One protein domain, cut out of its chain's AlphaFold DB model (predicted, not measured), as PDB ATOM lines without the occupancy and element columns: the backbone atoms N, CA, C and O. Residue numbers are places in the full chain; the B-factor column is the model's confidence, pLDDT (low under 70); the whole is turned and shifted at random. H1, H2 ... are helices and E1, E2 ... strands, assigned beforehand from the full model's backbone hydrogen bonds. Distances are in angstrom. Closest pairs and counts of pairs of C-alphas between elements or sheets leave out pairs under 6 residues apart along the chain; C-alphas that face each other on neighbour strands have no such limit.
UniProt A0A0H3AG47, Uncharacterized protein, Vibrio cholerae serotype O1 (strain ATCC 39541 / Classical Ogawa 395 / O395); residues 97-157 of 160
ATOM      1  N   ALA A  97     -43.211  57.154 -29.021       53.56
ATOM      2  CA  ALA A  97     -44.033  56.045 -29.458       53.56
ATOM      3  C   ALA A  97     -43.993  55.026 -28.317       53.56
ATOM      4  O   ALA A  97     -42.957  54.416 -28.063       53.56
ATOM      5  N   HIS A  98     -45.075  54.920 -27.555       53.56
ATOM      6  CA  HIS A  98     -45.159  53.945 -26.478       53.56
ATOM      7  C   HIS A  98     -45.327  52.567 -27.116       53.56
ATOM      8  O   HIS A  98     -46.409  52.224 -27.595       53.56
ATOM      9  N   LEU A  99     -44.221  51.823 -27.176       54.91
ATOM     10  CA  LEU A  99     -44.201  50.435 -27.608       54.91
ATOM     11  C   LEU A  99     -44.166  49.541 -26.369       54.91
ATOM     12  O   LEU A  99     -43.193  49.564 -25.607       54.91
ATOM     13  N   SER A 100     -45.220  48.762 -26.172       53.66
ATOM     14  CA  SER A 100     -45.289  47.747 -25.123       53.66
ATOM     15  C   SER A 100     -45.397  46.369 -25.758       53.66
ATOM     16  O   SER A 100     -46.022  46.189 -26.801       53.66
ATOM     17  N   VAL A 101     -44.743  45.383 -25.160       55.78
ATOM     18  CA  VAL A 101     -44.859  43.982 -25.565       55.78
ATOM     19  C   VAL A 101     -45.567  43.252 -24.441       55.78
ATOM     20  O   VAL A 101     -45.037  43.202 -23.336       55.78
ATOM     21  N   THR A 102     -46.737  42.685 -24.726       51.41
ATOM     22  CA  THR A 102     -47.548  41.947 -23.749       51.41
ATOM     23  C   THR A 102     -47.984  40.635 -24.383       51.41
ATOM     24  O   THR A 102     -48.530  40.641 -25.482       51.41
ATOM     25  N   GLY A 103     -47.766  39.494 -23.727       51.19
ATOM     26  CA  GLY A 103     -48.375  38.240 -24.190       51.19
ATOM     27  C   GLY A 103     -47.872  37.712 -25.530       51.19
ATOM     28  O   GLY A 103     -48.613  37.022 -26.215       51.19
ATOM     29  N   GLY A 104     -46.650  38.046 -25.942       60.09
ATOM     30  CA  GLY A 104     -46.151  37.657 -27.264       60.09
ATOM     31  C   GLY A 104     -46.547  38.618 -28.394       60.09
ATOM     32  O   GLY A 104     -45.822  38.676 -29.386       60.09
ATOM     33  N   ASP A 105     -47.550  39.470 -28.205       62.25
ATOM     34  CA  ASP A 105     -47.953  40.501 -29.163       62.25
ATOM     35  C   ASP A 105     -47.254  41.845 -28.884       62.25
ATOM     36  O   ASP A 105     -46.888  42.171 -27.749       62.25
ATOM     37  N   VAL A 106     -47.027  42.628 -29.941       66.25
ATOM     38  CA  VAL A 106     -46.445  43.975 -29.848       66.25
ATOM     39  C   VAL A 106     -47.566  44.991 -29.984       66.25
ATOM     40  O   VAL A 106     -48.361  44.924 -30.918       66.25
ATOM     41  N   PHE A 107     -47.608  45.944 -29.063       63.81
ATOM     42  CA  PHE A 107     -48.601  46.999 -29.023       63.81
ATOM     43  C   PHE A 107     -47.947  48.350 -29.290       63.81
ATOM     44  O   PHE A 107     -46.931  48.706 -28.686       63.81
ATOM     45  N   LEU A 108     -48.549  49.123 -30.187       64.81
ATOM     46  CA  LEU A 108     -48.192  50.510 -30.457       64.81
ATOM     47  C   LEU A 108     -49.344  51.379 -29.943       64.81
ATOM     48  O   LEU A 108     -50.455  51.274 -30.449       64.81
ATOM     49  N   HIS A 109     -49.101  52.207 -28.921       63.91
ATOM     50  CA  HIS A 109     -50.153  52.989 -28.241       63.91
ATOM     51  C   HIS A 109     -51.321  52.137 -27.695       63.91
ATOM     52  O   HIS A 109     -52.465  52.576 -27.688       63.91
ATOM     53  N   GLY A 110     -51.040  50.913 -27.236       59.66
ATOM     54  CA  GLY A 110     -52.061  50.011 -26.680       59.66
ATOM     55  C   GLY A 110     -52.886  49.245 -27.719       59.66
ATOM     56  O   GLY A 110     -53.738  48.449 -27.339       59.66
ATOM     57  N   LEU A 111     -52.602  49.420 -29.011       62.22
ATOM     58  CA  LEU A 111     -53.243  48.697 -30.109       62.22
ATOM     59  C   LEU A 111     -52.299  47.640 -30.683       62.22
ATOM     60  O   LEU A 111     -51.092  47.873 -30.780       62.22
ATOM     61  N   LYS A 112     -52.843  46.472 -31.051       68.75
ATOM     62  CA  LYS A 112     -52.060  45.371 -31.623       68.75
ATOM     63  C   LYS A 112     -51.420  45.828 -32.933       68.75
ATOM     64  O   LYS A 112     -52.110  46.292 -33.839       68.75
ATOM     65  N   ALA A 113     -50.102  45.695 -33.017       71.75
ATOM     66  CA  ALA A 113     -49.323  46.178 -34.138       71.75
ATOM     67  C   ALA A 113     -48.657  45.028 -34.897       71.75
ATOM     68  O   ALA A 113     -48.038  44.139 -34.313       71.75
ATOM     69  N   GLU A 114     -48.752  45.077 -36.219       73.88
ATOM     70  CA  GLU A 114     -48.061  44.174 -37.131       73.88
ATOM     71  C   GLU A 114     -46.630  44.655 -37.372       73.88
ATOM     72  O   GLU A 114     -46.386  45.853 -37.556       73.88
ATOM     73  N   LEU A 115     -45.678  43.719 -37.402       77.00
ATOM     74  CA  LEU A 115     -44.262  44.003 -37.620       77.00
ATOM     75  C   LEU A 115     -43.804  43.421 -38.947       77.00
ATOM     76  O   LEU A 115     -43.900  42.219 -39.172       77.00
ATOM     77  N   ILE A 116     -43.237  44.279 -39.790       76.94
ATOM     78  CA  ILE A 116     -42.670  43.884 -41.076       76.94
ATOM     79  C   ILE A 116     -41.222  44.354 -41.129       76.94
ATOM     80  O   ILE A 116     -40.945  45.559 -41.095       76.94
ATOM     81  N   ALA A 117     -40.285  43.417 -41.250       76.69
ATOM     82  CA  ALA A 117     -38.886  43.745 -41.480       76.69
ATOM     83  C   ALA A 117     -38.690  44.165 -42.943       76.69
ATOM     84  O   ALA A 117     -38.979  43.417 -43.874       76.69
ATOM     85  N   LYS A 118     -38.181  45.375 -43.163       80.00
ATOM     86  CA  LYS A 118     -37.875  45.907 -44.494       80.00
ATOM     87  C   LYS A 118     -36.436  46.392 -44.562       80.00
ATOM     88  O   LYS A 118     -35.803  46.719 -43.557       80.00
ATOM     89  N   ARG A 119     -35.908  46.457 -45.780       78.12
ATOM     90  CA  ARG A 119     -34.601  47.050 -46.062       78.12
ATOM     91  C   ARG A 119     -34.817  48.374 -46.788       78.12
ATOM     92  O   ARG A 119     -35.577  48.443 -47.749       78.12
ATOM     93  N   GLY A 120     -34.203  49.435 -46.275       69.44
ATOM     94  CA  GLY A 120     -34.235  50.755 -46.893       69.44
ATOM     95  C   GLY A 120     -33.334  50.825 -48.120       69.44
ATOM     96  O   GLY A 120     -32.468  49.976 -48.321       69.44
ATOM     97  N   ILE A 121     -33.507  51.888 -48.903       68.75
ATOM     98  CA  ILE A 121     -32.734  52.156 -50.126       68.75
ATOM     99  C   ILE A 121     -31.230  52.285 -49.812       68.75
ATOM    100  O   ILE A 121     -30.389  51.848 -50.585       68.75
ATOM    101  N   PHE A 122     -30.888  52.781 -48.620       68.12
ATOM    102  CA  PHE A 122     -29.512  52.881 -48.116       68.12
ATOM    103  C   PHE A 122     -28.967  51.570 -47.509       68.12
ATOM    104  O   PHE A 122     -27.996  51.592 -46.755       68.12
ATOM    105  N   GLY A 123     -29.617  50.424 -47.744       70.62
ATOM    106  CA  GLY A 123     -29.206  49.116 -47.209       70.62
ATOM    107  C   GLY A 123     -29.466  48.918 -45.710       70.62
ATOM    108  O   GLY A 123     -29.260  47.823 -45.182       70.62
ATOM    109  N   THR A 124     -29.963  49.939 -45.010       74.81
ATOM    110  CA  THR A 124     -30.286  49.870 -43.584       74.81
ATOM    111  C   THR A 124     -31.556  49.053 -43.344       74.81
ATOM    112  O   THR A 124     -32.609  49.302 -43.929       74.81
ATOM    113  N   GLN A 125     -31.461  48.048 -42.471       78.31
ATOM    114  CA  GLN A 125     -32.609  47.243 -42.061       78.31
ATOM    115  C   GLN A 125     -33.447  48.015 -41.037       78.31
ATOM    116  O   GLN A 125     -32.918  48.521 -40.041       78.31
ATOM    117  N   TYR A 126     -34.750  48.103 -41.285       79.94
ATOM    118  CA  TYR A 126     -35.714  48.740 -40.398       79.94
ATOM    119  C   TYR A 126     -36.934  47.837 -40.201       79.94
ATOM    120  O   TYR A 126     -37.356  47.132 -41.113       79.94
ATOM    121  N   ILE A 127     -37.511  47.859 -39.006       80.62
ATOM    122  CA  ILE A 127     -38.763  47.174 -38.696       80.62
ATOM    123  C   ILE A 127     -39.873  48.214 -38.795       80.62
ATOM    124  O   ILE A 127     -39.840  49.252 -38.129       80.62
ATOM    125  N   GLN A 128     -40.824  47.970 -39.685       80.81
ATOM    126  CA  GLN A 128     -42.015  48.781 -39.836       80.81
ATOM    127  C   GLN A 128     -43.109  48.200 -38.945       80.81
ATOM    128  O   GLN A 128     -43.544  47.075 -39.165       80.81
ATOM    129  N   ILE A 129     -43.551  48.978 -37.966       78.69
ATOM    130  CA  ILE A 129     -44.628  48.622 -37.053       78.69
ATOM    131  C   ILE A 129     -45.875  49.369 -37.504       78.69
ATOM    132  O   ILE A 129     -45.853  50.597 -37.601       78.69
ATOM    133  N   THR A 130     -46.936  48.641 -37.834       77.81
ATOM    134  CA  THR A 130     -48.200  49.220 -38.299       77.81
ATOM    135  C   THR A 130     -49.309  48.778 -37.362       77.81
ATOM    136  O   THR A 130     -49.508  47.589 -37.167       77.81
ATOM    137  N   SER A 131     -50.009  49.731 -36.763       75.00
ATOM    138  CA  SER A 131     -51.191  49.477 -35.949       75.00
ATOM    139  C   SER A 131     -52.394  50.089 -36.640       75.00
ATOM    140  O   SER A 131     -52.353  51.273 -36.975       75.00
ATOM    141  N   ASN A 132     -53.455  49.315 -36.832       71.62
ATOM    142  CA  ASN A 132     -54.704  49.835 -37.384       71.62
ATOM    143  C   ASN A 132     -55.521  50.502 -36.270       71.62
ATOM    144  O   ASN A 132     -55.585  49.992 -35.150       71.62
ATOM    145  N   THR A 133     -56.104  51.657 -36.574       70.62
ATOM    146  CA  THR A 133     -57.073  52.376 -35.737       70.62
ATOM    147  C   THR A 133     -58.411  52.430 -36.468       70.62
ATOM    148  O   THR A 133     -58.453  52.280 -37.686       70.62
ATOM    149  N   GLU A 134     -59.511  52.673 -35.753       62.19
ATOM    150  CA  GLU A 134     -60.840  52.830 -36.375       62.19
ATOM    151  C   GLU A 134     -60.875  53.979 -37.403       62.19
ATOM    152  O   GLU A 134     -61.600  53.911 -38.389       62.19
ATOM    153  N   GLU A 135     -60.021  54.993 -37.225       65.88
ATOM    154  CA  GLU A 135     -59.908  56.163 -38.106       65.88
ATOM    155  C   GLU A 135     -58.743  56.081 -39.118       65.88
ATOM    156  O   GLU A 135     -58.550  57.004 -39.912       65.88
ATOM    157  N   GLY A 136     -57.930  55.015 -39.114       69.69
ATOM    158  CA  GLY A 136     -56.778  54.913 -40.019       69.69
ATOM    159  C   GLY A 136     -55.687  53.937 -39.577       69.69
ATOM    160  O   GLY A 136     -55.944  52.779 -39.257       69.69
ATOM    161  N   TYR A 137     -54.427  54.376 -39.631       67.62
ATOM    162  CA  TYR A 137     -53.291  53.553 -39.218       67.62
ATOM    163  C   TYR A 137     -52.148  54.387 -38.630       67.62
ATOM    164  O   TYR A 137     -51.745  55.421 -39.168       67.62
ATOM    165  N   HIS A 138     -51.550  53.889 -37.551       70.56
ATOM    166  CA  HIS A 138     -50.290  54.387 -37.018       70.56
ATOM    167  C   HIS A 138     -49.138  53.555 -37.571       70.56
ATOM    168  O   HIS A 138     -49.039  52.356 -37.314       70.56
ATOM    169  N   ARG A 139     -48.235  54.197 -38.317       72.00
ATOM    170  CA  ARG A 139     -47.034  53.555 -38.858       72.00
ATOM    171  C   ARG A 139     -45.782  54.133 -38.213       72.00
ATOM    172  O   ARG A 139     -45.495  55.318 -38.350       72.00
ATOM    173  N   LEU A 140     -44.994  53.267 -37.588       73.56
ATOM    174  CA  LEU A 140     -43.701  53.587 -37.001       73.56
ATOM    175  C   LEU A 140     -42.593  52.818 -37.729       73.56
ATOM    176  O   LEU A 140     -42.760  51.654 -38.089       73.56
ATOM    177  N   LYS A 141     -41.445  53.458 -37.952       75.50
ATOM    178  CA  LYS A 141     -40.244  52.802 -38.483       75.50
ATOM    179  C   LYS A 141     -39.172  52.805 -37.403       75.50
ATOM    180  O   LYS A 141     -38.794  53.875 -36.934       75.50
ATOM    181  N   ILE A 142     -38.679  51.626 -37.045       73.69
ATOM    182  CA  ILE A 142     -37.622  51.456 -36.048       73.69
ATOM    183  C   ILE A 142     -36.374  50.913 -36.729       73.69
ATOM    184  O   ILE A 142     -36.430  49.944 -37.482       73.69
ATOM    185  N   THR A 143     -35.228  51.513 -36.440       77.25
ATOM    186  CA  THR A 143     -33.909  51.036 -36.875       77.25
ATOM    187  C   THR A 143     -33.134  50.437 -35.706       77.25
ATOM    188  O   THR A 143     -33.356  50.794 -34.548       77.25
ATOM    189  N   LYS A 144     -32.169  49.555 -35.997       72.56
ATOM    190  CA  LYS A 144     -31.365  48.842 -34.983       72.56
ATOM    191  C   LYS A 144     -30.696  49.760 -33.954       72.56
ATOM    192  O   LYS A 144     -30.501  49.362 -32.813       72.56
ATOM    193  N   GLY A 145     -30.347  50.987 -34.342       67.62
ATOM    194  CA  GLY A 145     -29.708  51.964 -33.453       67.62
ATOM    195  C   GLY A 145     -30.651  52.648 -32.457       67.62
ATOM    196  O   GLY A 145     -30.168  53.293 -31.527       67.62
ATOM    197  N   GLN A 146     -31.969  52.525 -32.640       69.25
ATOM    198  CA  GLN A 146     -32.977  53.236 -31.850       69.25
ATOM    199  C   GLN A 146     -33.482  52.453 -30.638       69.25
ATOM    200  O   GLN A 146     -34.171  53.037 -29.814       69.25
ATOM    201  N   ILE A 147     -33.148  51.170 -30.497       73.06
ATOM    202  CA  ILE A 147     -33.573  50.327 -29.370       73.06
ATOM    203  C   ILE A 147     -32.411  49.458 -28.880       73.06
ATOM    204  O   ILE A 147     -31.349  49.405 -29.508       73.06
ATOM    205  N   ALA A 148     -32.562  48.811 -27.724       72.06
ATOM    206  CA  ALA A 148     -31.555  47.875 -27.236       72.06
ATOM    207  C   ALA A 148     -31.408  46.672 -28.186       72.06
ATOM    208  O   ALA A 148     -32.370  46.239 -28.813       72.06
ATOM    209  N   LEU A 149     -30.199  46.104 -28.276       75.75
ATOM    210  CA  LEU A 149     -29.918  44.961 -29.157       75.75
ATOM    211  C   LEU A 149     -30.794  43.740 -28.816       75.75
ATOM    212  O   LEU A 149     -31.234  43.030 -29.715       75.75
ATOM    213  N   SER A 150     -31.064  43.519 -27.524       71.25
ATOM    214  CA  SER A 150     -31.973  42.473 -27.039       71.25
ATOM    215  C   SER A 150     -33.387  42.652 -27.584       71.25
ATOM    216  O   SER A 150     -33.983  41.706 -28.086       71.25
ATOM    217  N   ASP A 151     -33.894  43.882 -27.526       73.25
ATOM    218  CA  ASP A 151     -35.261  44.212 -27.917       73.25
ATOM    219  C   ASP A 151     -35.390  44.206 -29.445       73.25
ATOM    220  O   ASP A 151     -36.405  43.780 -29.985       73.25
ATOM    221  N   TRP A 152     -34.320  44.580 -30.157       77.12
ATOM    222  CA  TRP A 152     -34.224  44.428 -31.607       77.12
ATOM    223  C   TRP A 152     -34.334  42.970 -32.042       77.12
ATOM    224  O   TRP A 152     -35.134  42.667 -32.921       77.12
ATOM    225  N   ASN A 153     -33.573  42.065 -31.424       78.50
ATOM    226  CA  ASN A 153     -33.636  40.642 -31.764       78.50
ATOM    227  C   ASN A 153     -35.010  40.039 -31.434       78.50
ATOM    228  O   ASN A 153     -35.507  39.217 -32.199       78.50
ATOM    229  N   LEU A 154     -35.642  40.486 -30.343       76.88
ATOM    230  CA  LEU A 154     -36.994  40.071 -29.972       76.88
ATOM    231  C   LEU A 154     -38.030  40.519 -31.011       76.88
ATOM    232  O   LEU A 154     -38.844  39.709 -31.443       76.88
ATOM    233  N   LEU A 155     -37.990  41.783 -31.444       76.69
ATOM    234  CA  LEU A 155     -38.903  42.289 -32.475       76.69
ATOM    235  C   LEU A 155     -38.655  41.621 -33.829       76.69
ATOM    236  O   LEU A 155     -39.604  41.317 -34.544       76.69
ATOM    237  N   LEU A 156     -37.392  41.361 -34.171       79.00
ATOM    238  CA  LEU A 156     -37.010  40.722 -35.428       79.00
ATOM    239  C   LEU A 156     -37.465  39.258 -35.479       79.00
ATOM    240  O   LEU A 156     -37.927  38.814 -36.521       79.00
ATOM    241  N   GLY A 157     -37.425  38.544 -34.349       74.69
ATOM    242  CA  GLY A 157     -37.982  37.193 -34.226       74.69
ATOM    243  C   GLY A 157     -39.513  37.125 -34.305       74.69
ATOM    244  O   GLY A 157     -40.055  36.044 -34.503       74.69
TER     245      GLY A 157
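AT A GLANCE: This is residues 97 to 157 of the 160 residues of an uncharacterized protein of Vibrio cholerae serotype O1 (strain ATCC 39541 / Classical Ogawa 395 / O395) (UniProt A0A0H3AG47). Three long strands, E3, E4 and E5, lie side by side as a strongly twisted slab; at the beginning of E3 the sheet turns up into a short hairpin, E1 and E2, and at the other end of the slab, on the side to which that hairpin rises, the helix H1 packs on E3 and E4 with its last residues. The printed part has 61 residues with five named strands and then one named helix, in the order E1 E2 E3 E4 E5 H1. The strands form one antiparallel sheet in that same order, and the class is mixed, helices and strands. The whole is compact, with a radius of gyration of the C-alphas of 11.6 A and spans of 34 by 25 by 17 A.

IN THESE COORDINATES: Find C-alpha 111 at (-53.243, 48.697, -30.109); from there E3, residues 111 to 119, runs 24.6 A. E4, residues 125 to 133, comes back over 25.8 A, and E5, residues 136 to 143, covers 23.4 A. For the short strands, look first at C-alpha 99 at (-44.201, 50.435, -27.608), where E1, residues 99 to 102, begins; E2 is residues 105 to 108. H1, residues 149 to 157, is 12.3 A long and ends at C-alpha 157 at (-37.982, 37.193, -34.226).

HOW THE PARTS SIT: The five strands form a meander, each strand the antiparallel neighbour of the one before. Between E3 and E4, directions 152 degrees apart, look for N 116 and O 128 at 2.9 A. Between E4 and E5, at 160 degrees, N 129 and O 140 are 2.8 A apart. The pairing of E3 is staggered: residues 111 to 112 pair with E2 and residues 113 to 119 with E4. There, N 108 and O 111 are 2.9 A apart. E1 and E2 form a hairpin at 153 degrees, with N 107 and O 100 at 2.8 A. E1 and E5 are the edge strands, and they are apart. H1 is on the sheet at a height of 8.1 A over it, only just over none of the strands, with 2 of its C-alphas falling on E4. Its closest C-alphas to E3 are those of Leu 156 and Ala 117, 7.0 A apart. Every O i to N i+4 pair in H1 is within hydrogen-bond range.

THE WHOLE: The two C-alphas farthest apart are those of Gly 103 and Phe 122, at 33.8 A. From edge to edge of the sheet the strands' lines turn by 96 degrees. The printed part has no cut, and the five links between its named elements are tight. The mean pLDDT of the printed part is 70.0; look for values under 70 at residues 97 to 112, 120 to 122, 134 to 137 and 145 to 146.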